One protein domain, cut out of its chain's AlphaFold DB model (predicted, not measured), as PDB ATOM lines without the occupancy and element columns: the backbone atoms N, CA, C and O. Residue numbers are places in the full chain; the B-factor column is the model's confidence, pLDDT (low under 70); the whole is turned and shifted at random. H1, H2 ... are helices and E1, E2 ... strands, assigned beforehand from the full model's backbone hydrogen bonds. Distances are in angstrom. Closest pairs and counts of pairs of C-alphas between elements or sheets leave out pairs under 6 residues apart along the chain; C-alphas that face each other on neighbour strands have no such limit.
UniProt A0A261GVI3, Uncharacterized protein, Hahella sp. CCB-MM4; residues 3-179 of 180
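Overview. This is residues 3 to 179 of the 180 residues of an uncharacterized protein of Hahella sp. CCB-MM4 (UniProt A0A261GVI3). Two twisted sheets stand side by side, a branched one of E1, E2, E3, E4 and E8 and a smaller one of E5, E7, E6 and E9, joined where E4 runs on into E5. The helical hairpin H3 and H4 packs along both, while H1 lies by the branched sheet and H2 and H5 lie toward the smaller sheet's far end. The 177 printed residues hold five named helices and nine named strands, in the order E1 E2 H1 E3 E4 E5 H2 E6 E7 H3 H4 E8 E9 H5; both sheets are antiparallel and the class is mixed, helices and strands. The whole is compact, with a radius of gyration of the C-alphas of 15.8 A, and spans 42 by 38 by 32 A.

Along the chain. The branched sheet has E1, residues 11 to 18, 23.4 A long, from C-alpha 11 at (-47.871, 31.787, 33.353); E2, 27 to 34, 23.3 A; E3, 55 to 64, 25.8 A; E4, 67 to 70; and E8, 156 to 158. The other has E5, 73 to 77; E7, 108 to 113, 16.2 A; E6, 100 to 104; and E9, 171 to 175. The helices are H1, 40 to 48; H2, 87 to 96; H3, 119 to 131, 19.4 A; H4, 143 to 152; and H5, 176 to 179, ending at C-alpha 179 (-57.223, 60.064, 38.771).

Arrangement. E1 lies on one side of E3, with N 15 and O 57 2.9 A apart; E4 and E8 lie on the other side, with N 62 to O 69 at 2.9 A and N 58 to O 157 at 3.0 A. E3 bends by 60 degrees at residue 60. E1 and E2 form a hairpin, with N 14 to O 31 at 3.0 A. H1 only grazes this sheet. H3 is only just over E4, with 3 C-alphas on it, and runs along it at 3 degrees on the local plane. H3 and H4 touch at Met 126 and Val 146, C-alphas 6.5 A apart, a shallow tilt of 15 degrees, opposite ways. Both only graze the smaller sheet, where N 74 and O 111 of E5 and E7 are 3.0 A apart, N 103 and O 110 of E6 and E7 2.8 A, and N 173 and O 102 of E9 and E6 2.8 A. E5, H2 and E6 make a split strand-helix-strand unit, two strands running the same way with E7 between them, its crossover right-handed. H2 and H3 are close but not clearly touching, with the C-alphas of Trp 96 and Phe 125 7.9 A apart. H5 is over none of the strands, at a height over the sheet of 5.0 A. Every O i to N i+4 pair is within hydrogen-bond range in H1, H2 and H4; H3 has 7 of 9, and H5 is too short for such a pair.

Size, cuts and confidence. The C-alphas of Asn 9 and Gly 136, the two farthest apart, are 46.0 A apart. The printed part has no cut; the links H3 to H4 and E8 to E9 are long. Mean pLDDT of the printed part is 90.9, and residues 78 to 87, of which 87 belongs to H2, are under 70.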
ATOM      1  N   CYS A   3     -58.540  40.343  33.670       89.75
ATOM      2  CA  CYS A   3     -58.199  39.815  32.348       89.75
ATOM      3  C   CYS A   3     -57.345  38.541  32.407       89.75
ATOM      4  O   CYS A   3     -57.544  37.650  31.590       89.75
ATOM      5  N   LEU A   4     -56.465  38.410  33.406       92.62
ATOM      6  CA  LEU A   4     -55.625  37.223  33.584       92.62
ATOM      7  C   LEU A   4     -56.436  36.001  34.025       92.62
ATOM      8  O   LEU A   4     -56.112  34.886  33.642       92.62
ATOM      9  N   LYS A   5     -57.519  36.199  34.787       91.25
ATOM     10  CA  LYS A   5     -58.371  35.102  35.281       91.25
ATOM     11  C   LYS A   5     -59.183  34.422  34.173       91.25
ATOM     12  O   LYS A   5     -59.751  33.365  34.408       91.25
ATOM     13  N   LYS A   6     -59.270  35.044  32.993       91.88
ATOM     14  CA  LYS A   6     -59.954  34.496  31.813       91.88
ATOM     15  C   LYS A   6     -59.073  33.527  31.018       91.88
ATOM     16  O   LYS A   6     -59.581  32.855  30.129       91.88
ATOM     17  N   LEU A   7     -57.772  33.498  31.305       94.44
ATOM     18  CA  LEU A   7     -56.808  32.619  30.655       94.44
ATOM     19  C   LEU A   7     -56.804  31.229  31.299       94.44
ATOM     20  O   LEU A   7     -57.099  31.081  32.487       94.44
ATOM     21  N   ILE A   8     -56.408  30.222  30.525       95.25
ATOM     22  CA  ILE A   8     -56.269  28.838  30.983       95.25
ATOM     23  C   ILE A   8     -54.831  28.637  31.465       95.25
ATOM     24  O   ILE A   8     -53.887  28.748  30.691       95.25
ATOM     25  N   ASN A   9     -54.657  28.338  32.756       94.62
ATOM     26  CA  ASN A   9     -53.346  28.115  33.386       94.62
ATOM     27  C   ASN A   9     -52.272  29.169  33.021       94.62
ATOM     28  O   ASN A   9     -51.173  28.809  32.590       94.62
ATOM     29  N   PRO A  10     -52.557  30.473  33.185       97.31
ATOM     30  CA  PRO A  10     -51.636  31.516  32.763       97.31
ATOM     31  C   PRO A  10     -50.326  31.478  33.552       97.31
ATOM     32  O   PRO A  10     -50.312  31.340  34.779       97.31
ATOM     33  N   THR A  11     -49.229  31.671  32.830       97.88
ATOM     34  CA  THR A  11     -47.871  31.787  33.353       97.88
ATOM     35  C   THR A  11     -47.378  33.219  33.178       97.88
ATOM     36  O   THR A  11     -47.422  33.791  32.089       97.88
ATOM     37  N   LEU A  12     -46.923  33.804  34.279       98.00
ATOM     38  CA  LEU A  12     -46.363  35.145  34.356       98.00
ATOM     39  C   LEU A  12     -44.841  35.072  34.366       98.00
ATOM     40  O   LEU A  12     -44.259  34.142  34.928       98.00
ATOM     41  N   TYR A  13     -44.209  36.090  33.796       98.44
ATOM     42  CA  TYR A  13     -42.760  36.228  33.775       98.44
ATOM     43  C   TYR A  13     -42.321  37.316  34.753       98.44
ATOM     44  O   TYR A  13     -42.971  38.357  34.910       98.44
ATOM     45  N   TYR A  14     -41.208  37.073  35.431       98.31
ATOM     46  CA  TYR A  14     -40.572  38.041  36.309       98.31
ATOM     47  C   TYR A  14     -39.056  37.933  36.189       98.31
ATOM     48  O   TYR A  14     -38.511  36.976  35.645       98.31
ATOM     49  N   SER A  15     -38.353  38.930  36.711       97.69
ATOM     50  CA  SER A  15     -36.898  38.884  36.789       97.69
ATOM     51  C   SER A  15     -36.372  39.502  38.064       97.69
ATOM     52  O   SER A  15     -36.912  40.504  38.539       97.69
ATOM     53  N   ILE A  16     -35.254  38.955  38.529       97.50
ATOM     54  CA  ILE A  16     -34.370  39.604  39.491       97.50
ATOM     55  C   ILE A  16     -33.267  40.312  38.702       97.50
ATOM     56  O   ILE A  16     -32.637  39.694  37.843       97.50
ATOM     57  N   TYR A  17     -33.042  41.600  38.951       94.88
ATOM     58  CA  TYR A  17     -32.130  42.411  38.143       94.88
ATOM     59  C   TYR A  17     -31.284  43.377  38.967       94.88
ATOM     60  O   TYR A  17     -31.670  43.787  40.062       94.88
ATOM     61  N   SER A  18     -30.145  43.769  38.397       91.94
ATOM     62  CA  SER A  18     -29.286  44.828  38.932       91.94
ATOM     63  C   SER A  18     -29.433  46.080  38.078       91.94
ATOM     64  O   SER A  18     -29.266  46.034  36.857       91.94
ATOM     65  N   TYR A  19     -29.743  47.212  38.708       86.50
ATOM     66  CA  TYR A  19     -29.821  48.483  37.997       86.50
ATOM     67  C   TYR A  19     -28.417  49.037  37.742       86.50
ATOM     68  O   TYR A  19     -27.698  49.382  38.680       86.50
ATOM     69  N   ILE A  20     -28.049  49.155  36.466       87.44
ATOM     70  CA  ILE A  20     -26.811  49.805  36.031       87.44
ATOM     71  C   ILE A  20     -27.202  51.099  35.306       87.44
ATOM     72  O   ILE A  20     -27.724  51.035  34.187       87.44
ATOM     73  N   PRO A  21     -26.990  52.277  35.920       85.06
ATOM     74  CA  PRO A  21     -27.363  53.548  35.316       85.06
ATOM     75  C   PRO A  21     -26.755  53.714  33.920       85.06
ATOM     76  O   PRO A  21     -25.572  53.463  33.717       85.06
ATOM     77  N   GLN A  22     -27.565  54.180  32.967       84.94
ATOM     78  CA  GLN A  22     -27.154  54.521  31.595       84.94
ATOM     79  C   GLN A  22     -26.577  53.368  30.747       84.94
ATOM     80  O   GLN A  22     -26.235  53.592  29.583       84.94
ATOM     81  N   SER A  23     -26.569  52.131  31.248       89.69
ATOM     82  CA  SER A  23     -26.164  50.951  30.477       89.69
ATOM     83  C   SER A  23     -27.157  50.629  29.362       89.69
ATOM     84  O   SER A  23     -28.357  50.798  29.543       89.69
ATOM     85  N   ILE A  24     -26.665  50.169  28.209       86.31
ATOM     86  CA  ILE A  24     -27.501  49.615  27.126       86.31
ATOM     87  C   ILE A  24     -27.894  48.167  27.444       86.31
ATOM     88  O   ILE A  24     -28.991  47.731  27.108       86.31
ATOM     89  N   SER A  25     -27.012  47.426  28.114       85.31
ATOM     90  CA  SER A  25     -27.283  46.063  28.557       85.31
ATOM     91  C   SER A  25     -27.939  46.051  29.934       85.31
ATOM     92  O   SER A  25     -27.677  46.908  30.782       85.31
ATOM     93  N   GLU A  26     -28.760  45.035  30.169       84.50
ATOM     94  CA  GLU A  26     -29.352  44.756  31.470       84.50
ATOM     95  C   GLU A  26     -29.022  43.334  31.893       84.50
ATOM     96  O   GLU A  26     -29.132  42.398  31.105       84.50
ATOM     97  N   ILE A  27     -28.642  43.175  33.158       88.00
ATOM     98  CA  ILE A  27     -28.413  41.862  33.753       88.00
ATOM     99  C   ILE A  27     -29.696  41.479  34.486       88.00
ATOM    100  O   ILE A  27     -30.014  42.045  35.536       88.00
ATOM    101  N   ARG A  28     -30.449  40.550  33.893       93.56
ATOM    102  CA  ARG A  28     -31.731  40.047  34.396       93.56
ATOM    103  C   ARG A  28     -31.681  38.526  34.478       93.56
ATOM    104  O   ARG A  28     -31.320  37.867  33.512       93.56
ATOM    105  N   PHE A  29     -32.069  37.984  35.624       95.50
ATOM    106  CA  PHE A  29     -32.324  36.557  35.797       95.50
ATOM    107  C   PHE A  29     -33.827  36.344  35.695       95.50
ATOM    108  O   PHE A  29     -34.566  36.697  36.616       95.50
ATOM    109  N   GLU A  30     -34.270  35.859  34.541       96.81
ATOM    110  CA  GLU A  30     -35.683  35.652  34.241       96.81
ATOM    111  C   GLU A  30     -36.176  34.320  34.796       96.81
ATOM    112  O   GLU A  30     -35.467  33.313  34.791       96.81
ATOM    113  N   SER A  31     -37.410  34.320  35.279       97.69
ATOM    114  CA  SER A  31     -38.094  33.126  35.747       97.69
ATOM    115  C   SER A  31     -39.599  33.284  35.555       97.69
ATOM    116  O   SER A  31     -40.092  34.344  35.154       97.69
ATOM    117  N   THR A  32     -40.333  32.209  35.809       98.00
ATOM    118  CA  THR A  32     -41.771  32.138  35.577       98.00
ATOM    119  C   THR A  32     -42.515  31.684  36.818       98.00
ATOM    120  O   THR A  32     -41.974  31.022  37.703       98.00
ATOM    121  N   ILE A  33     -43.788  32.055  36.884       97.88
ATOM    122  CA  ILE A  33     -44.702  31.626  37.934       97.88
ATOM    123  C   ILE A  33     -46.103  31.444  37.361       97.88
ATOM    124  O   ILE A  33     -46.587  32.291  36.612       97.88
ATOM    125  N   SER A  34     -46.782  30.354  37.718       97.19
ATOM    126  CA  SER A  34     -48.204  30.218  37.403       97.19
ATOM    127  C   SER A  34     -49.010  31.247  38.193       97.19
ATOM    128  O   SER A  34     -48.730  31.510  39.363       97.19
ATOM    129  N   LEU A  35     -50.062  31.803  37.596       96.31
ATOM    130  CA  LEU A  35     -50.922  32.771  38.284       96.31
ATOM    131  C   LEU A  35     -51.500  32.216  39.595       96.31
ATOM    132  O   LEU A  35     -51.651  32.962  40.554       96.31
ATOM    133  N   SER A  36     -51.782  30.910  39.651       95.62
ATOM    134  CA  SER A  36     -52.261  30.227  40.861       95.62
ATOM    135  C   SER A  36     -51.258  30.245  42.017       95.62
ATOM    136  O   SER A  36     -51.667  30.207  43.174       95.62
ATOM    137  N   ASN A  37     -49.961  30.323  41.717       97.19
ATOM    138  CA  ASN A  37     -48.892  30.357  42.711       97.19
ATOM    139  C   ASN A  37     -48.479  31.789  43.079       97.19
ATOM    140  O   ASN A  37     -47.790  31.986  44.085       97.19
ATOM    141  N   LEU A  38     -48.908  32.791  42.304       96.06
ATOM    142  CA  LEU A  38     -48.672  34.197  42.608       96.06
ATOM    143  C   LEU A  38     -49.559  34.633  43.784       96.06
ATOM    144  O   LEU A  38     -50.686  35.094  43.617       96.06
ATOM    145  N   THR A  39     -49.022  34.470  44.989       96.12
ATOM    146  CA  THR A  39     -49.680  34.771  46.265       96.12
ATOM    147  C   THR A  39     -48.878  35.796  47.061       96.12
ATOM    148  O   THR A  39     -47.680  35.971  46.825       96.12
ATOM    149  N   ASP A  40     -49.500  36.421  48.063       95.12
ATOM    150  CA  ASP A  40     -48.791  37.316  48.990       95.12
ATOM    151  C   ASP A  40     -47.649  36.591  49.714       95.12
ATOM    152  O   ASP A  40     -46.577  37.157  49.909       95.12
ATOM    153  N   HIS A  41     -47.840  35.311  50.056       97.00
ATOM    154  CA  HIS A  41     -46.785  34.482  50.637       97.00
ATOM    155  C   HIS A  41     -45.594  34.339  49.683       97.00
ATOM    156  O   HIS A  41     -44.454  34.568  50.085       97.00
ATOM    157  N   TRP A  42     -45.848  34.002  48.414       97.25
ATOM    158  CA  TRP A  42     -44.788  33.922  47.409       97.25
ATOM    159  C   TRP A  42     -44.070  35.265  47.239       97.25
ATOM    160  O   TRP A  42     -42.839  35.296  47.186       97.25
ATOM    161  N   LEU A  43     -44.820  36.371  47.190       95.69
ATOM    162  CA  LEU A  43     -44.252  37.705  47.008       95.69
ATOM    163  C   LEU A  43     -43.367  38.082  48.198       95.69
ATOM    164  O   LEU A  43     -42.216  38.462  48.000       95.69
ATOM    165  N   ASN A  44     -43.865  37.913  49.422       95.31
ATOM    166  CA  ASN A  44     -43.121  38.202  50.647       95.31
ATOM    167  C   ASN A  44     -41.855  37.348  50.754       95.31
ATOM    168  O   ASN A  44     -40.782  37.883  51.030       95.31
ATOM    169  N   ASN A  45     -41.954  36.045  50.468       96.50
ATOM    170  CA  ASN A  45     -40.797  35.157  50.442       96.50
ATOM    171  C   ASN A  45     -39.767  35.635  49.410       96.50
ATOM    172  O   ASN A  45     -38.614  35.873  49.761       96.50
ATOM    173  N   THR A  46     -40.196  35.877  48.168       96.31
ATOM    174  CA  THR A  46     -39.316  36.345  47.087       96.31
ATOM    175  C   THR A  46     -38.608  37.642  47.471       96.31
ATOM    176  O   THR A  46     -37.386  37.715  47.367       96.31
ATOM    177  N   LEU A  47     -39.347  38.632  47.986       94.88
ATOM    178  CA  LEU A  47     -38.792  39.910  48.437       94.88
ATOM    179  C   LEU A  47     -37.777  39.738  49.575       94.88
ATOM    180  O   LEU A  47     -36.738  40.391  49.548       94.88
ATOM    181  N   SER A  48     -38.047  38.857  50.544       93.94
ATOM    182  CA  SER A  48     -37.146  38.606  51.680       93.94
ATOM    183  C   SER A  48     -35.847  37.891  51.292       93.94
ATOM    184  O   SER A  48     -34.837  38.032  51.974       93.94
ATOM    185  N   THR A  49     -35.867  37.145  50.183       94.75
ATOM    186  CA  THR A  49     -34.714  36.389  49.669       94.75
ATOM    187  C   THR A  49     -33.882  37.154  48.638       94.75
ATOM    188  O   THR A  49     -32.903  36.615  48.124       94.75
ATOM    189  N   LEU A  50     -34.257  38.395  48.302       95.06
ATOM    190  CA  LEU A  50     -33.499  39.202  47.348       95.06
ATOM    191  C   LEU A  50     -32.095  39.499  47.882       95.06
ATOM    192  O   LEU A  50     -31.927  40.111  48.935       95.06
ATOM    193  N   GLU A  51     -31.076  39.135  47.101       93.25
ATOM    194  CA  GLU A  51     -29.705  39.570  47.362       93.25
ATOM    195  C   GLU A  51     -29.608  41.101  47.401       93.25
ATOM    196  O   GLU A  51     -30.303  41.805  46.658       93.25
ATOM    197  N   ASN A  52     -28.689  41.618  48.221       89.62
ATOM    198  CA  ASN A  52     -28.413  43.050  48.308       89.62
ATOM    199  C   ASN A  52     -28.187  43.663  46.919       89.62
ATOM    200  O   ASN A  52     -27.436  43.134  46.099       89.62
ATOM    201  N   ASN A  53     -28.794  44.827  46.692       90.38
ATOM    202  CA  ASN A  53     -28.744  45.573  45.436       90.38
ATOM    203  C   ASN A  53     -29.386  44.886  44.217       90.38
ATOM    204  O   ASN A  53     -29.147  45.313  43.085       90.38
ATOM    205  N   ARG A  54     -30.223  43.863  44.424       94.12
ATOM    206  CA  ARG A  54     -31.062  43.292  43.366       94.12
ATOM    207  C   ARG A  54     -32.524  43.614  43.578       94.12
ATOM    208  O   ARG A  54     -33.008  43.637  44.704       94.12
ATOM    209  N   GLU A  55     -33.234  43.808  42.478       95.62
ATOM    210  CA  GLU A  55     -34.641  44.183  42.475       95.62
ATOM    211  C   GLU A  55     -35.480  43.146  41.729       95.62
ATOM    212  O   GLU A  55     -35.036  42.546  40.753       95.62
ATOM    213  N   LEU A  56     -36.719  42.971  42.169       97.44
ATOM    214  CA  LEU A  56     -37.764  42.199  41.522       97.44
ATOM    215  C   LEU A  56     -38.551  43.091  40.555       97.44
ATOM    216  O   LEU A  56     -39.015  44.175  40.922       97.44
ATOM    217  N   SER A  57     -38.786  42.606  39.340       97.31
ATOM    218  CA  SER A  57     -39.747  43.192  38.401       97.31
ATOM    219  C   SER A  57     -40.621  42.129  37.762       97.31
ATOM    220  O   SER A  57     -40.110  41.076  37.384       97.31
ATOM    221  N   PHE A  58     -41.891  42.450  37.539       97.81
ATOM    222  CA  PHE A  58     -42.782  41.647  36.703       97.81
ATOM    223  C   PHE A  58     -42.741  42.124  35.263       97.81
ATOM    224  O   PHE A  58     -42.609  43.325  35.009       97.81
ATOM    225  N   HIS A  59     -42.847  41.179  34.336       98.44
ATOM    226  CA  HIS A  59     -42.853  41.448  32.906       98.44
ATOM    227  C   HIS A  59     -44.279  41.607  32.384       98.44
ATOM    228  O   HIS A  59     -45.230  41.104  32.981       98.44
ATOM    229  N   SER A  60     -44.436  42.271  31.237       98.50
ATOM    230  CA  SER A  60     -45.716  42.314  30.532       98.50
ATOM    231  C   SER A  60     -46.102  40.980  29.935       98.50
ATOM    232  O   SER A  60     -47.293  40.733  29.781       98.50
ATOM    233  N   LYS A  61     -45.122  40.141  29.600       98.38
ATOM    234  CA  LYS A  61     -45.346  38.858  28.954       98.38
ATOM    235  C   LYS A  61     -46.145  37.916  29.853       98.38
ATOM    236  O   LYS A  61     -45.799  37.694  31.016       98.38
ATOM    237  N   VAL A  62     -47.184  37.332  29.271       98.06
ATOM    238  CA  VAL A  62     -48.012  36.283  29.862       98.06
ATOM    239  C   VAL A  62     -48.206  35.202  28.815       98.06
ATOM    240  O   VAL A  62     -48.548  35.508  27.674       98.06
ATOM    241  N   THR A  63     -48.020  33.945  29.192       97.81
ATOM    242  CA  THR A  63     -48.360  32.808  28.331       97.81
ATOM    243  C   THR A  63     -49.562  32.070  28.893       97.81
ATOM    244  O   THR A  63     -49.736  31.968  30.105       97.81
ATOM    245  N   SER A  64     -50.424  31.590  28.012       96.75
ATOM    246  CA  SER A  64     -51.564  30.737  28.337       96.75
ATOM    247  C   SER A  64     -51.645  29.717  27.226       96.75
ATOM    248  O   SER A  64     -51.836  30.104  26.073       96.75
ATOM    249  N   GLU A  65     -51.470  28.445  27.574       92.44
ATOM    250  CA  GLU A  65     -51.257  27.391  26.576       92.44
ATOM    251  C   GLU A  65     -50.090  27.792  25.646       92.44
ATOM    252  O   GLU A  65     -49.030  28.187  26.137       92.44
ATOM    253  N   ASP A  66     -50.294  27.763  24.328       91.81
ATOM    254  CA  ASP A  66     -49.288  28.127  23.320       91.81
ATOM    255  C   ASP A  66     -49.408  29.582  22.827       91.81
ATOM    256  O   ASP A  66     -48.763  29.979  21.855       91.81
ATOM    257  N   VAL A  67     -50.232  30.406  23.486       96.88
ATOM    258  CA  VAL A  67     -50.450  31.806  23.097       96.88
ATOM    259  C   VAL A  67     -49.714  32.753  24.038       96.88
ATOM    260  O   VAL A  67     -49.815  32.665  25.263       96.88
ATOM    261  N   THR A  68     -48.983  33.701  23.446       97.69
ATOM    262  CA  THR A  68     -48.330  34.799  24.166       97.69
ATOM    263  C   THR A  68     -49.167  36.068  24.076       97.69
ATOM    264  O   THR A  68     -49.593  36.487  22.999       97.69
ATOM    265  N   TYR A  69     -49.354  36.700  25.228       98.25
ATOM    266  CA  TYR A  69     -50.005  37.987  25.391       98.25
ATOM    267  C   TYR A  69     -49.092  38.946  26.149       98.25
ATOM    268  O   TYR A  69     -48.172  38.531  26.857       98.25
ATOM    269  N   HIS A  70     -49.423  40.232  26.085       98.62
ATOM    270  CA  HIS A  70     -48.830  41.247  26.939       98.62
ATOM    271  C   HIS A  70     -49.878  41.989  27.753       98.62
ATOM    272  O   HIS A  70     -50.946  42.353  27.262       98.62
ATOM    273  N   ILE A  71     -49.517  42.276  28.997       98.44
ATOM    274  CA  ILE A  71     -50.113  43.334  29.799       98.44
ATOM    275  C   ILE A  71     -49.496  44.662  29.332       98.44
ATOM    276  O   ILE A  71     -48.290  44.852  29.501       98.44
ATOM    277  N   PRO A  72     -50.265  45.608  28.777       98.12
ATOM    278  CA  PRO A  72     -49.757  46.946  28.509       98.12
ATOM    279  C   PRO A  72     -49.256  47.562  29.816       98.12
ATOM    280  O   PRO A  72     -49.983  47.642  30.807       98.12
ATOM    281  N   MET A  73     -47.991  47.962  29.831       97.88
ATOM    282  CA  MET A  73     -47.325  48.522  31.000       97.88
ATOM    283  C   MET A  73     -46.698  49.857  30.624       97.88
ATOM    284  O   MET A  73     -46.204  49.999  29.508       97.88
ATOM    285  N   ILE A  74     -46.690  50.816  31.545       95.25
ATOM    286  CA  ILE A  74     -46.056  52.125  31.335       95.25
ATOM    287  C   ILE A  74     -45.245  52.481  32.580       95.25
ATOM    288  O   ILE A  74     -45.773  52.404  33.691       95.25
ATOM    289  N   ASP A  75     -43.985  52.879  32.392       93.19
ATOM    290  CA  ASP A  75     -43.204  53.586  33.413       93.19
ATOM    291  C   ASP A  75     -43.259  55.089  33.114       93.19
ATOM    292  O   ASP A  75     -42.575  55.597  32.221       93.19
ATOM    293  N   LEU A  76     -44.153  55.789  33.811       89.19
ATOM    294  CA  LEU A  76     -44.305  57.234  33.690       89.19
ATOM    295  C   LEU A  76     -43.255  57.920  34.562       89.19
ATOM    296  O   LEU A  76     -43.290  57.823  35.795       89.19
ATOM    297  N   GLY A  77     -42.337  58.633  33.917       79.81
ATOM    298  CA  GLY A  77     -41.392  59.502  34.604       79.81
ATOM    299  C   GLY A  77     -42.099  60.767  35.084       79.81
ATOM    300  O   GLY A  77     -42.897  61.340  34.350       79.81
ATOM    301  N   GLY A  78     -41.819  61.209  36.310       67.50
ATOM    302  CA  GLY A  78     -42.344  62.486  36.799       67.50
ATOM    303  C   GLY A  78     -42.561  62.549  38.303       67.50
ATOM    304  O   GLY A  78     -42.514  61.543  39.021       67.50
ATOM    305  N   ARG A  79     -42.788  63.769  38.794       59.72
ATOM    306  CA  ARG A  79     -43.212  64.016  40.182       59.72
ATOM    307  C   ARG A  79     -44.730  63.886  40.283       59.72
ATOM    308  O   ARG A  79     -45.458  63.970  39.301       59.72
ATOM    309  N   SER A  80     -45.215  63.647  41.494       52.84
ATOM    310  CA  SER A  80     -46.608  63.281  41.759       52.84
ATOM    311  C   SER A  80     -47.686  64.265  41.332       52.84
ATOM    312  O   SER A  80     -48.842  63.921  41.109       52.84
ATOM    313  N   ASP A  81     -47.246  65.492  41.225       55.12
ATOM    314  CA  ASP A  81     -47.943  66.709  40.911       55.12
ATOM    315  C   ASP A  81     -48.210  66.823  39.394       55.12
ATOM    316  O   ASP A  81     -49.084  67.580  38.981       55.12
ATOM    317  N   GLU A  82     -47.531  66.019  38.565       60.53
ATOM    318  CA  GLU A  82     -47.629  66.061  37.101       60.53
ATOM    319  C   GLU A  82     -48.679  65.092  36.528       60.53
ATOM    320  O   GLU A  82     -49.182  65.336  35.434       60.53
ATOM    321  N   ILE A  83     -49.085  64.044  37.264       60.75
ATOM    322  CA  ILE A  83     -50.093  63.073  36.784       60.75
ATOM    323  C   ILE A  83     -51.447  63.720  36.510       60.75
ATOM    324  O   ILE A  83     -52.093  63.389  35.519       60.75
ATOM    325  N   LYS A  84     -51.857  64.672  37.354       57.12
ATOM    326  CA  LYS A  84     -53.148  65.367  37.223       57.12
ATOM    327  C   LYS A  84     -53.238  66.260  35.977       57.12
ATOM    328  O   LYS A  84     -54.293  66.810  35.705       57.12
ATOM    329  N   ASN A  85     -52.141  66.417  35.231       54.66
ATOM    330  CA  ASN A  85     -52.040  67.301  34.071       54.66
ATOM    331  C   ASN A  85     -51.864  66.549  32.741       54.66
ATOM    332  O   ASN A  85     -51.404  67.155  31.771       54.66
ATOM    333  N   LEU A  86     -52.215  65.258  32.652       61.69
ATOM    334  CA  LEU A  86     -52.014  64.469  31.428       61.69
ATOM    335  C   LEU A  86     -53.320  64.046  30.728       61.69
ATOM    336  O   LEU A  86     -53.582  62.847  30.632       61.69
ATOM    337  N   PRO A  87     -54.079  64.985  30.117       64.94
ATOM    338  CA  PRO A  87     -55.112  64.656  29.125       64.94
ATOM    339  C   PRO A  87     -54.626  63.673  28.045       64.94
ATOM    340  O   PRO A  87     -55.377  62.823  27.587       64.94
ATOM    341  N   VAL A  88     -53.331  63.720  27.719       72.12
ATOM    342  CA  VAL A  88     -52.654  62.853  26.739       72.12
ATOM    343  C   VAL A  88     -52.714  61.358  27.106       72.12
ATOM    344  O   VAL A  88     -52.658  60.503  26.225       72.12
ATOM    345  N   LEU A  89     -52.847  61.007  28.394       80.12
ATOM    346  CA  LEU A  89     -53.070  59.611  28.791       80.12
ATOM    347  C   LEU A  89     -54.511  59.163  28.525       80.12
ATOM    348  O   LEU A  89     -54.716  57.980  28.267       80.12
ATOM    349  N   GLY A  90     -55.477  60.087  28.538       83.56
ATOM    350  CA  GLY A  90     -56.860  59.828  28.134       83.56
ATOM    351  C   GLY A  90     -56.942  59.396  26.671       83.56
ATOM    352  O   GLY A  90     -57.480  58.329  26.391       83.56
ATOM    353  N   ASP A  91     -56.291  60.140  25.772       86.19
ATOM    354  CA  ASP A  91     -56.230  59.809  24.340       86.19
ATOM    355  C   ASP A  91     -55.604  58.423  24.100       86.19
ATOM    356  O   ASP A  91     -56.086  57.640  23.281       86.19
ATOM    357  N   LEU A  92     -54.543  58.080  24.844       90.69
ATOM    358  CA  LEU A  92     -53.929  56.749  24.779       90.69
ATOM    359  C   LEU A  92     -54.901  55.657  25.258       90.69
ATOM    360  O   LEU A  92     -54.983  54.594  24.636       90.69
ATOM    361  N   CYS A  93     -55.605  55.904  26.367       92.06
ATOM    362  CA  CYS A  93     -56.595  54.980  26.916       92.06
ATOM    363  C   CYS A  93     -57.735  54.739  25.922       92.06
ATOM    364  O   CYS A  93     -58.126  53.590  25.731       92.06
ATOM    365  N   GLU A  94     -58.230  55.788  25.262       92.31
ATOM    366  CA  GLU A  94     -59.269  55.692  24.236       92.31
ATOM    367  C   GLU A  94     -58.767  54.937  23.001       92.31
ATOM    368  O   GLU A  94     -59.384  53.955  22.589       92.31
ATOM    369  N   TYR A  95     -57.605  55.324  22.462       94.75
ATOM    370  CA  TYR A  95     -57.030  54.717  21.259       94.75
ATOM    371  C   TYR A  95     -56.817  53.205  21.402       94.75
ATOM    372  O   TYR A  95     -57.134  52.433  20.497       94.75
ATOM    373  N   TRP A  96     -56.308  52.766  22.555       96.19
ATOM    374  CA  TRP A  96     -56.095  51.345  22.831       96.19
ATOM    375  C   TRP A  96     -57.318  50.651  23.445       96.19
ATOM    376  O   TRP A  96     -57.349  49.417  23.528       96.19
ATOM    377  N   ASN A  97     -58.323  51.420  23.869       95.44
ATOM    378  CA  ASN A  97     -59.437  50.973  24.698       95.44
ATOM    379  C   ASN A  97     -58.931  50.170  25.918       95.44
ATOM    380  O   ASN A  97     -59.183  48.963  26.029       95.44
ATOM    381  N   ILE A  98     -58.123  50.828  26.762       95.19
ATOM    382  CA  ILE A  98     -57.440  50.278  27.951       95.19
ATOM    383  C   ILE A  98     -57.585  51.251  29.111       95.19
ATOM    384  O   ILE A  98     -57.328  52.437  28.943       95.19
ATOM    385  N   ASN A  99     -57.888  50.744  30.305       94.00
ATOM    386  CA  ASN A  99     -57.729  51.507  31.542       94.00
ATOM    387  C   ASN A  99     -56.547  50.953  32.349       94.00
ATOM    388  O   ASN A  99     -56.204  49.773  32.257       94.00
ATOM    389  N   PHE A 100     -55.915  51.789  33.168       94.06
ATOM    390  CA  PHE A 100     -54.710  51.423  33.909       94.06
ATOM    391  C   PHE A 100     -54.946  51.443  35.415       94.06
ATOM    392  O   PHE A 100     -55.526  52.377  35.954       94.06
ATOM    393  N   SER A 101     -54.439  50.436  36.122       94.31
ATOM    394  CA  SER A 101     -54.162  50.565  37.555       94.31
ATOM    395  C   SER A 101     -52.828  51.286  37.739       94.31
ATOM    396  O   SER A 101     -51.823  50.859  37.167       94.31
ATOM    397  N   VAL A 102     -52.808  52.349  38.543       92.50
ATOM    398  CA  VAL A 102     -51.642  53.227  38.714       92.50
ATOM    399  C   VAL A 102     -51.006  53.011  40.082       92.50
ATOM    400  O   VAL A 102     -51.677  53.107  41.108       92.50
ATOM    401  N   TYR A 103     -49.697  52.767  40.107       92.94
ATOM    402  CA  TYR A 103     -48.915  52.598  41.328       92.94
ATOM    403  C   TYR A 103     -47.838  53.676  41.435       92.94
ATOM    404  O   TYR A 103     -47.067  53.892  40.504       92.94
ATOM    405  N   SER A 104     -47.732  54.323  42.594       91.00
ATOM    406  CA  SER A 104     -46.658  55.272  42.895       91.00
ATOM    407  C   SER A 104     -45.427  54.540  43.421       91.00
ATOM    408  O   SER A 104     -45.471  53.965  44.508       91.00
ATOM    409  N   SER A 105     -44.307  54.629  42.703       88.75
ATOM    410  CA  SER A 105     -43.005  54.069  43.107       88.75
ATOM    411  C   SER A 105     -42.118  55.093  43.849       88.75
ATOM    412  O   SER A 105     -41.034  54.782  44.346       88.75
ATOM    413  N   GLY A 106     -42.588  56.345  43.931       84.88
ATOM    414  CA  GLY A 106     -41.945  57.485  44.596       84.88
ATOM    415  C   GLY A 106     -41.139  58.400  43.675       84.88
ATOM    416  O   GLY A 106     -41.006  59.584  43.981       84.88
ATOM    417  N   ARG A 107     -40.605  57.883  42.562       80.69
ATOM    418  CA  ARG A 107     -39.963  58.687  41.496       80.69
ATOM    419  C   ARG A 107     -40.616  58.508  40.127       80.69
ATOM    420  O   ARG A 107     -40.300  59.261  39.215       80.69
ATOM    421  N   SER A 108     -41.471  57.506  40.000       86.94
ATOM    422  CA  SER A 108     -42.213  57.204  38.791       86.94
ATOM    423  C   SER A 108     -43.569  56.614  39.148       86.94
ATOM    424  O   SER A 108     -43.871  56.334  40.325       86.94
ATOM    425  N   TYR A 109     -44.368  56.414  38.110       90.06
ATOM    426  CA  TYR A 109     -45.652  55.758  38.199       90.06
ATOM    427  C   TYR A 109     -45.717  54.555  37.284       90.06
ATOM    428  O   TYR A 109     -45.521  54.651  36.077       90.06
ATOM    429  N   HIS A 110     -46.017  53.415  37.887       94.12
ATOM    430  CA  HIS A 110     -46.151  52.148  37.196       94.12
ATOM    431  C   HIS A 110     -47.623  51.954  36.841       94.12
ATOM    432  O   HIS A 110     -48.469  51.837  37.732       94.12
ATOM    433  N   CYS A 111     -47.930  51.927  35.550       94.62
ATOM    434  CA  CYS A 111     -49.285  51.711  35.057       94.62
ATOM    435  C   CYS A 111     -49.415  50.298  34.497       94.62
ATOM    436  O   CYS A 111     -48.574  49.871  33.709       94.62
ATOM    437  N   TYR A 112     -50.484  49.599  34.879       97.12
ATOM    438  CA  TYR A 112     -50.805  48.246  34.420       97.12
ATOM    439  C   TYR A 112     -52.179  48.236  33.761       97.12
ATOM    440  O   TYR A 112     -53.178  48.512  34.430       97.12
ATOM    441  N   GLY A 113     -52.219  47.944  32.462       96.94
ATOM    442  CA  GLY A 113     -53.441  47.899  31.668       96.94
ATOM    443  C   GLY A 113     -54.370  46.782  32.125       96.94
ATOM    444  O   GLY A 113     -53.926  45.745  32.605       96.94
ATOM    445  N   ASP A 114     -55.673  46.975  31.985       96.12
ATOM    446  CA  ASP A 114     -56.702  46.044  32.448       96.12
ATOM    447  C   ASP A 114     -57.108  44.976  31.423       96.12
ATOM    448  O   ASP A 114     -57.919  44.101  31.736       96.12
ATOM    449  N   ARG A 115     -56.494  44.982  30.238       96.00
ATOM    450  CA  ARG A 115     -56.677  43.977  29.188       96.00
ATOM    451  C   ARG A 115     -55.352  43.496  28.622       96.00
ATOM    452  O   ARG A 115     -54.323  44.143  28.775       96.00
ATOM    453  N   LEU A 116     -55.414  42.353  27.956       97.75
ATOM    454  CA  LEU A 116     -54.284  41.768  27.252       97.75
ATOM    455  C   LEU A 116     -54.276  42.219  25.795       97.75
ATOM    456  O   LEU A 116     -55.337  42.392  25.187       97.75
ATOM    457  N   ILE A 117     -53.077  42.379  25.252       98.12
ATOM    458  CA  ILE A 117     -52.826  42.671  23.842       98.12
ATOM    459  C   ILE A 117     -51.904  41.606  23.247       98.12
ATOM    460  O   ILE A 117     -51.201  40.902  23.975       98.12
ATOM    461  N   SER A 118     -51.946  41.458  21.925       97.88
ATOM    462  CA  SER A 118     -51.042  40.562  21.202       97.88
ATOM    463  C   SER A 118     -49.601  41.087  21.247       97.88
ATOM    464  O   SER A 118     -49.374  42.264  21.516       97.88
ATOM    465  N   GLU A 119     -48.622  40.236  20.941       96.75
ATOM    466  CA  GLU A 119     -47.219  40.648  20.748       96.75
ATOM    467  C   GLU A 119     -47.093  41.788  19.716       96.75
ATOM    468  O   GLU A 119     -46.426  42.796  19.948       96.75
ATOM    469  N   THR A 120     -47.789  41.674  18.579       97.50
ATOM    470  CA  THR A 120     -47.722  42.677  17.504       97.50
ATOM    471  C   THR A 120     -48.340  44.007  17.921       97.50
ATOM    472  O   THR A 120     -47.814  45.070  17.583       97.50
ATOM    473  N   ASP A 121     -49.431  43.971  18.684       98.50
ATOM    474  CA  ASP A 121     -50.039  45.176  19.242       98.50
ATOM    475  C   ASP A 121     -49.233  45.738  20.410       98.50
ATOM    476  O   ASP A 121     -49.212  46.951  20.588       98.50
ATOM    477  N   TRP A 122     -48.503  44.908  21.158       98.62
ATOM    478  CA  TRP A 122     -47.583  45.372  22.191       98.62
ATOM    479  C   TRP A 122     -46.450  46.217  21.608       98.62
ATOM    480  O   TRP A 122     -46.184  47.301  22.123       98.62
ATOM    481  N   VAL A 123     -45.852  45.815  20.483       98.38
ATOM    482  CA  VAL A 123     -44.837  46.640  19.800       98.38
ATOM    483  C   VAL A 123     -45.413  47.997  19.379       98.38
ATOM    484  O   VAL A 123     -44.802  49.039  19.628       98.38
ATOM    485  N   LYS A 124     -46.617  48.012  18.790       98.50
ATOM    486  CA  LYS A 124     -47.318  49.256  18.420       98.50
ATOM    487  C   LYS A 124     -47.648  50.109  19.648       98.50
ATOM    488  O   LYS A 124     -47.466  51.323  19.609       98.50
ATOM    489  N   PHE A 125     -48.094  49.484  20.737       98.38
ATOM    490  CA  PHE A 125     -48.377  50.141  22.009       98.38
ATOM    491  C   PHE A 125     -47.126  50.834  22.540       98.38
ATOM    492  O   PHE A 125     -47.152  52.042  22.771       98.38
ATOM    493  N   MET A 126     -46.001  50.121  22.618       98.25
ATOM    494  CA  MET A 126     -44.718  50.682  23.043       98.25
ATOM    495  C   MET A 126     -44.264  51.846  22.148       98.25
ATOM    496  O   MET A 126     -43.786  52.857  22.659       98.25
ATOM    497  N   GLY A 127     -44.458  51.741  20.829       96.94
ATOM    498  CA  GLY A 127     -44.200  52.839  19.894       96.94
ATOM    499  C   GLY A 127     -45.086  54.061  20.151       96.94
ATOM    500  O   GLY A 127     -44.589  55.186  20.172       96.94
ATOM    501  N   SER A 128     -46.379  53.851  20.419       95.75
ATOM    502  CA  SER A 128     -47.325  54.937  20.706       95.75
ATOM    503  C   SER A 128     -46.977  55.717  21.978       95.75
ATOM    504  O   SER A 128     -47.178  56.927  22.010       95.75
ATOM    505  N   LEU A 129     -46.357  55.076  22.981       94.94
ATOM    506  CA  LEU A 129     -45.890  55.765  24.189       94.94
ATOM    507  C   LEU A 129     -44.891  56.885  23.859       94.94
ATOM    508  O   LEU A 129     -44.935  57.958  24.456       94.94
ATOM    509  N   LEU A 130     -44.017  56.684  22.871       92.81
ATOM    510  CA  LEU A 130     -43.035  57.702  22.481       92.81
ATOM    511  C   LEU A 130     -43.690  58.971  21.921       92.81
ATOM    512  O   LEU A 130     -43.112  60.050  22.042       92.81
ATOM    513  N   LEU A 131     -44.891  58.852  21.350       91.56
ATOM    514  CA  LEU A 131     -45.640  59.972  20.773       91.56
ATOM    515  C   LEU A 131     -46.285  60.865  21.837       91.56
ATOM    516  O   LEU A 131     -46.652  61.999  21.542       91.56
ATOM    517  N   LEU A 132     -46.388  60.385  23.079       88.31
ATOM    518  CA  LEU A 132     -46.961  61.155  24.184       88.31
ATOM    519  C   LEU A 132     -45.988  62.224  24.708       88.31
ATOM    520  O   LEU A 132     -46.394  63.189  25.358       88.31
ATOM    521  N   ASN A 133     -44.694  62.086  24.408       86.94
ATOM    522  CA  ASN A 133     -43.701  63.108  24.708       86.94
ATOM    523  C   ASN A 133     -43.819  64.272  23.714       86.94
ATOM    524  O   ASN A 133     -43.311  64.209  22.596       86.94
ATOM    525  N   ILE A 134     -44.453  65.364  24.148       83.50
ATOM    526  CA  ILE A 134     -44.622  66.571  23.331       83.50
ATOM    527  C   ILE A 134     -43.255  67.252  23.102       83.50
ATOM    528  O   ILE A 134     -42.555  67.552  24.077       83.50
ATOM    529  N   PRO A 135     -42.873  67.560  21.846       84.69
ATOM    530  CA  PRO A 135     -41.633  68.273  21.547       84.69
ATOM    531  C   PRO A 135     -41.506  69.592  22.323       84.69
ATOM    532  O   PRO A 135     -42.437  70.391  22.375       84.69
ATOM    533  N   GLY A 136     -40.340  69.822  22.933       82.12
ATOM    534  CA  GLY A 136     -40.057  71.035  23.710       82.12
ATOM    535  C   GLY A 136     -40.679  71.081  25.114       82.12
ATOM    536  O   GLY A 136     -40.468  72.063  25.820       82.12
ATOM    537  N   LYS A 137     -41.409  70.041  25.540       82.25
ATOM    538  CA  LYS A 137     -41.936  69.908  26.910       82.25
ATOM    539  C   LYS A 137     -41.171  68.855  27.714       82.25
ATOM    540  O   LYS A 137     -40.379  68.079  27.173       82.25
ATOM    541  N   ASN A 138     -41.425  68.829  29.023       80.19
ATOM    542  CA  ASN A 138     -40.932  67.768  29.896       80.19
ATOM    543  C   ASN A 138     -41.425  66.407  29.397       80.19
ATOM    544  O   ASN A 138     -42.583  66.257  29.002       80.19
ATOM    545  N   LYS A 139     -40.531  65.418  29.420       83.19
ATOM    546  CA  LYS A 139     -40.865  64.049  29.034       83.19
ATOM    547  C   LYS A 139     -41.683  63.395  30.135       83.19
ATOM    548  O   LYS A 139     -41.272  63.410  31.291       83.19
ATOM    549  N   ILE A 140     -42.786  62.782  29.735       85.62
ATOM    550  CA  ILE A 140     -43.672  62.004  30.602       85.62
ATOM    551  C   ILE A 140     -43.375  60.506  30.483       85.62
ATOM    552  O   ILE A 140     -43.528  59.755  31.442       85.62
ATOM    553  N   ILE A 141     -42.889  60.075  29.315       89.75
ATOM    554  CA  ILE A 141     -42.434  58.708  29.063       89.75
ATOM    555  C   ILE A 141     -40.909  58.667  29.101       89.75
ATOM    556  O   ILE A 141     -40.233  59.463  28.437       89.75
ATOM    557  N   ASP A 142     -40.356  57.695  29.826       88.81
ATOM    558  CA  ASP A 142     -38.932  57.382  29.751       88.81
ATOM    559  C   ASP A 142     -38.609  56.656  28.428       88.81
ATOM    560  O   ASP A 142     -38.835  55.456  28.261       88.81
ATOM    561  N   ASN A 143     -38.031  57.394  27.473       91.75
ATOM    562  CA  ASN A 143     -37.606  56.846  26.179       91.75
ATOM    563  C   ASN A 143     -36.580  55.711  26.318       91.75
ATOM    564  O   ASN A 143     -36.571  54.803  25.486       91.75
ATOM    565  N   ARG A 144     -35.691  55.760  27.323       91.75
ATOM    566  CA  ARG A 144     -34.711  54.686  27.536       91.75
ATOM    567  C   ARG A 144     -35.417  53.435  28.012       91.75
ATOM    568  O   ARG A 144     -35.114  52.364  27.497       91.75
ATOM    569  N   TRP A 145     -36.361  53.570  28.943       93.94
ATOM    570  CA  TRP A 145     -37.177  52.439  29.371       93.94
ATOM    571  C   TRP A 145     -37.870  51.797  28.166       93.94
ATOM    572  O   TRP A 145     -37.667  50.605  27.941       93.94
ATOM    573  N   VAL A 146     -38.564  52.581  27.327       96.12
ATOM    574  CA  VAL A 146     -39.207  52.070  26.100       96.12
ATOM    575  C   VAL A 146     -38.208  51.345  25.195       96.12
ATOM    576  O   VAL A 146     -38.480  50.222  24.773       96.12
ATOM    577  N   GLY A 147     -37.037  51.937  24.940       96.06
ATOM    578  CA  GLY A 147     -35.992  51.326  24.115       96.06
ATOM    579  C   GLY A 147     -35.505  49.982  24.663       96.06
ATOM    580  O   GLY A 147     -35.482  48.995  23.933       96.06
ATOM    581  N   HIS A 148     -35.193  49.911  25.961       95.38
ATOM    582  CA  HIS A 148     -34.814  48.656  26.616       95.38
ATOM    583  C   HIS A 148     -35.917  47.600  26.530       95.38
ATOM    584  O   HIS A 148     -35.629  46.431  26.283       95.38
ATOM    585  N   ARG A 149     -37.181  47.998  26.725       96.75
ATOM    586  CA  ARG A 149     -38.315  47.067  26.672       96.75
ATOM    587  C   ARG A 149     -38.517  46.508  25.267       96.75
ATOM    588  O   ARG A 149     -38.677  45.302  25.134       96.75
ATOM    589  N   LEU A 150     -38.450  47.355  24.239       97.44
ATOM    590  CA  LEU A 150     -38.531  46.928  22.838       97.44
ATOM    591  C   LEU A 150     -37.405  45.951  22.469       97.44
ATOM    592  O   LEU A 150     -37.680  44.944  21.829       97.44
ATOM    593  N   ILE A 151     -36.168  46.205  22.913       95.44
ATOM    594  CA  ILE A 151     -35.033  45.287  22.700       95.44
ATOM    595  C   ILE A 151     -35.261  43.947  23.412       95.44
ATOM    596  O   ILE A 151     -34.960  42.898  22.851       95.44
ATOM    597  N   GLY A 152     -35.790  43.976  24.638       94.06
ATOM    598  CA  GLY A 152     -36.060  42.770  25.423       94.06
ATOM    599  C   GLY A 152     -37.273  41.959  24.954       94.06
ATOM    600  O   GLY A 152     -37.421  40.817  25.372       94.06
ATOM    601  N   GLY A 153     -38.147  42.526  24.115       96.69
ATOM    602  CA  GLY A 153     -39.396  41.873  23.701       96.69
ATOM    603  C   GLY A 153     -40.445  41.779  24.817       96.69
ATOM    604  O   GLY A 153     -41.354  40.962  24.751       96.69
ATOM    605  N   TYR A 154     -40.309  42.569  25.885       97.94
ATOM    606  CA  TYR A 154     -41.312  42.682  26.943       97.94
ATOM    607  C   TYR A 154     -41.115  43.967  27.750       97.94
ATOM    608  O   TYR A 154     -40.005  44.473  27.925       97.94
ATOM    609  N   SER A 155     -42.203  44.490  28.313       98.12
ATOM    610  CA  SER A 155     -42.165  45.551  29.322       98.12
ATOM    611  C   SER A 155     -41.843  44.958  30.690       98.12
ATOM    612  O   SER A 155     -42.189  43.814  30.947       98.12
ATOM    613  N   ALA A 156     -41.215  45.708  31.591       97.31
ATOM    614  CA  ALA A 156     -40.952  45.253  32.951       97.31
ATOM    615  C   ALA A 156     -41.042  46.422  33.929       97.31
ATOM    616  O   ALA A 156     -40.503  47.499  33.661       97.31
ATOM    617  N   LEU A 157     -41.713  46.191  35.056       96.81
ATOM    618  CA  LEU A 157     -41.943  47.186  36.099       96.81
ATOM    619  C   LEU A 157     -41.598  46.599  37.472       96.81
ATOM    620  O   LEU A 157     -41.953  45.462  37.794       96.81
ATOM    621  N   ARG A 158     -40.874  47.382  38.271       95.81
ATOM    622  CA  ARG A 158     -40.319  46.981  39.570       95.81
ATOM    623  C   ARG A 158     -41.402  46.821  40.641       95.81
ATOM    624  O   ARG A 158     -42.321  47.633  40.696       95.81
ATOM    625  N   TRP A 159     -41.231  45.832  41.519       95.31
ATOM    626  CA  TRP A 159     -42.091  45.544  42.679       95.31
ATOM    627  C   TRP A 159     -41.367  45.513  44.035       95.31
ATOM    628  O   TRP A 159     -42.015  45.406  45.070       95.31
ATOM    629  N   SER A 160     -40.046  45.654  44.059       94.88
ATOM    630  CA  SER A 160     -39.225  45.711  45.277       94.88
ATOM    631  C   SER A 160     -38.624  47.097  45.502       94.88
ATOM    632  O   SER A 160     -38.724  47.962  44.638       94.88
ATOM    633  N   ASN A 161     -37.991  47.318  46.656       92.81
ATOM    634  CA  ASN A 161     -37.204  48.514  46.967       92.81
ATOM    635  C   ASN A 161     -35.955  48.133  47.770       92.81
ATOM    636  O   ASN A 161     -35.832  48.488  48.939       92.81
ATOM    637  N   ASN A 162     -35.081  47.348  47.147       91.75
ATOM    638  CA  ASN A 162     -33.937  46.704  47.794       91.75
ATOM    639  C   ASN A 162     -32.580  47.348  47.429       91.75
ATOM    640  O   ASN A 162     -31.509  46.815  47.714       91.75
ATOM    641  N   THR A 163     -32.617  48.502  46.765       84.69
ATOM    642  CA  THR A 163     -31.456  49.330  46.425       84.69
ATOM    643  C   THR A 163     -31.678  50.772  46.886       84.69
ATOM    644  O   THR A 163     -32.807  51.262  46.947       84.69
ATOM    645  N   ASN A 164     -30.587  51.511  47.100       83.69
ATOM    646  CA  ASN A 164     -30.637  52.950  47.407       83.69
ATOM    647  C   ASN A 164     -31.068  53.822  46.212       83.69
ATOM    648  O   ASN A 164     -31.281  55.028  46.356       83.69
ATOM    649  N   HIS A 165     -31.155  53.241  45.011       80.75
ATOM    650  CA  HIS A 165     -31.556  53.975  43.818       80.75
ATOM    651  C   HIS A 165     -33.030  54.402  43.891       80.75
ATOM    652  O   HIS A 165     -33.381  55.510  43.470       80.75
ATOM    653  N   TYR A 166     -33.890  53.552  44.450       82.12
ATOM    654  CA  TYR A 166     -35.325  53.791  44.514       82.12
ATOM    655  C   TYR A 166     -35.784  54.281  45.899       82.12
ATOM    656  O   TYR A 166     -35.066  54.181  46.887       82.12
ATOM    657  N   LYS A 167     -36.977  54.896  45.965       82.81
ATOM    658  CA  LYS A 167     -37.465  55.570  47.188       82.81
ATOM    659  C   LYS A 167     -38.376  54.712  48.064       82.81
ATOM    660  O   LYS A 167     -38.402  54.916  49.271       82.81
ATOM    661  N   LYS A 168     -39.197  53.856  47.456       89.31
ATOM    662  CA  LYS A 168     -40.200  53.036  48.146       89.31
ATOM    663  C   LYS A 168     -40.685  51.886  47.265       89.31
ATOM    664  O   LYS A 168     -40.458  51.887  46.048       89.31
ATOM    665  N   TYR A 169     -41.384  50.943  47.895       91.75
ATOM    666  CA  TYR A 169     -42.213  49.954  47.209       91.75
ATOM    667  C   TYR A 169     -43.337  50.647  46.419       91.75
ATOM    668  O   TYR A 169     -43.812  51.706  46.848       91.75
ATOM    669  N   PRO A 170     -43.772  50.089  45.276       93.19
ATOM    670  CA  PRO A 170     -44.946  50.593  44.575       93.19
ATOM    671  C   PRO A 170     -46.206  50.478  45.440       93.19
ATOM    672  O   PRO A 170     -46.464  49.435  46.032       93.19
ATOM    673  N   ILE A 171     -47.002  51.546  45.489       92.38
ATOM    674  CA  ILE A 171     -48.275  51.590  46.226       92.38
ATOM    675  C   ILE A 171     -49.389  51.961  45.254       92.38
ATOM    676  O   ILE A 171     -49.247  52.941  44.520       92.38
ATOM    677  N   LEU A 172     -50.482  51.194  45.252       92.88
ATOM    678  CA  LEU A 172     -51.648  51.457  44.409       92.88
ATOM    679  C   LEU A 172     -52.265  52.815  44.763       92.88
ATOM    680  O   LEU A 172     -52.538  53.086  45.930       92.88
ATOM    681  N   LEU A 173     -52.501  53.646  43.751       90.25
ATOM    682  CA  LEU A 173     -53.239  54.901  43.887       90.25
ATOM    683  C   LEU A 173     -54.702  54.779  43.465       90.25
ATOM    684  O   LEU A 173     -55.546  55.464  44.028       90.25
ATOM    685  N   GLY A 174     -54.998  53.929  42.482       90.31
ATOM    686  CA  GLY A 174     -56.344  53.773  41.932       90.31
ATOM    687  C   GLY A 174     -56.321  53.410  40.452       90.31
ATOM    688  O   GLY A 174     -55.290  52.972  39.924       90.31
ATOM    689  N   LYS A 175     -57.467  53.572  39.787       90.38
ATOM    690  CA  LYS A 175     -57.576  53.485  38.328       90.38
ATOM    691  C   LYS A 175     -57.286  54.837  37.692       90.38
ATOM    692  O   LYS A 175     -57.587  55.865  38.284       90.38
ATOM    693  N   MET A 176     -56.729  54.832  36.484       87.31
ATOM    694  CA  MET A 176     -56.441  56.052  35.730       87.31
ATOM    695  C   MET A 176     -57.709  56.893  35.566       87.31
ATOM    696  O   MET A 176     -57.683  58.065  35.899       87.31
ATOM    697  N   SER A 177     -58.832  56.275  35.194       84.88
ATOM    698  CA  SER A 177     -60.146  56.936  35.087       84.88
ATOM    699  C   SER A 177     -60.607  57.702  36.330       84.88
ATOM    700  O   SER A 177     -61.454  58.576  36.211       84.88
ATOM    701  N   ASP A 178     -60.093  57.355  37.511       83.44
ATOM    702  CA  ASP A 178     -60.480  57.986  38.777       83.44
ATOM    703  C   ASP A 178     -59.483  59.089  39.185       83.44
ATOM    704  O   ASP A 178     -59.699  59.807  40.161       83.44
ATOM    705  N   LEU A 179     -58.349  59.176  38.480       75.12
ATOM    706  CA  LEU A 179     -57.223  60.064  38.771       75.12
ATOM    707  C   LEU A 179     -57.105  61.238  37.788       75.12
ATOM    708  O   LEU A 179     -56.440  62.217  38.143       75.12
TER     709      LEU A 179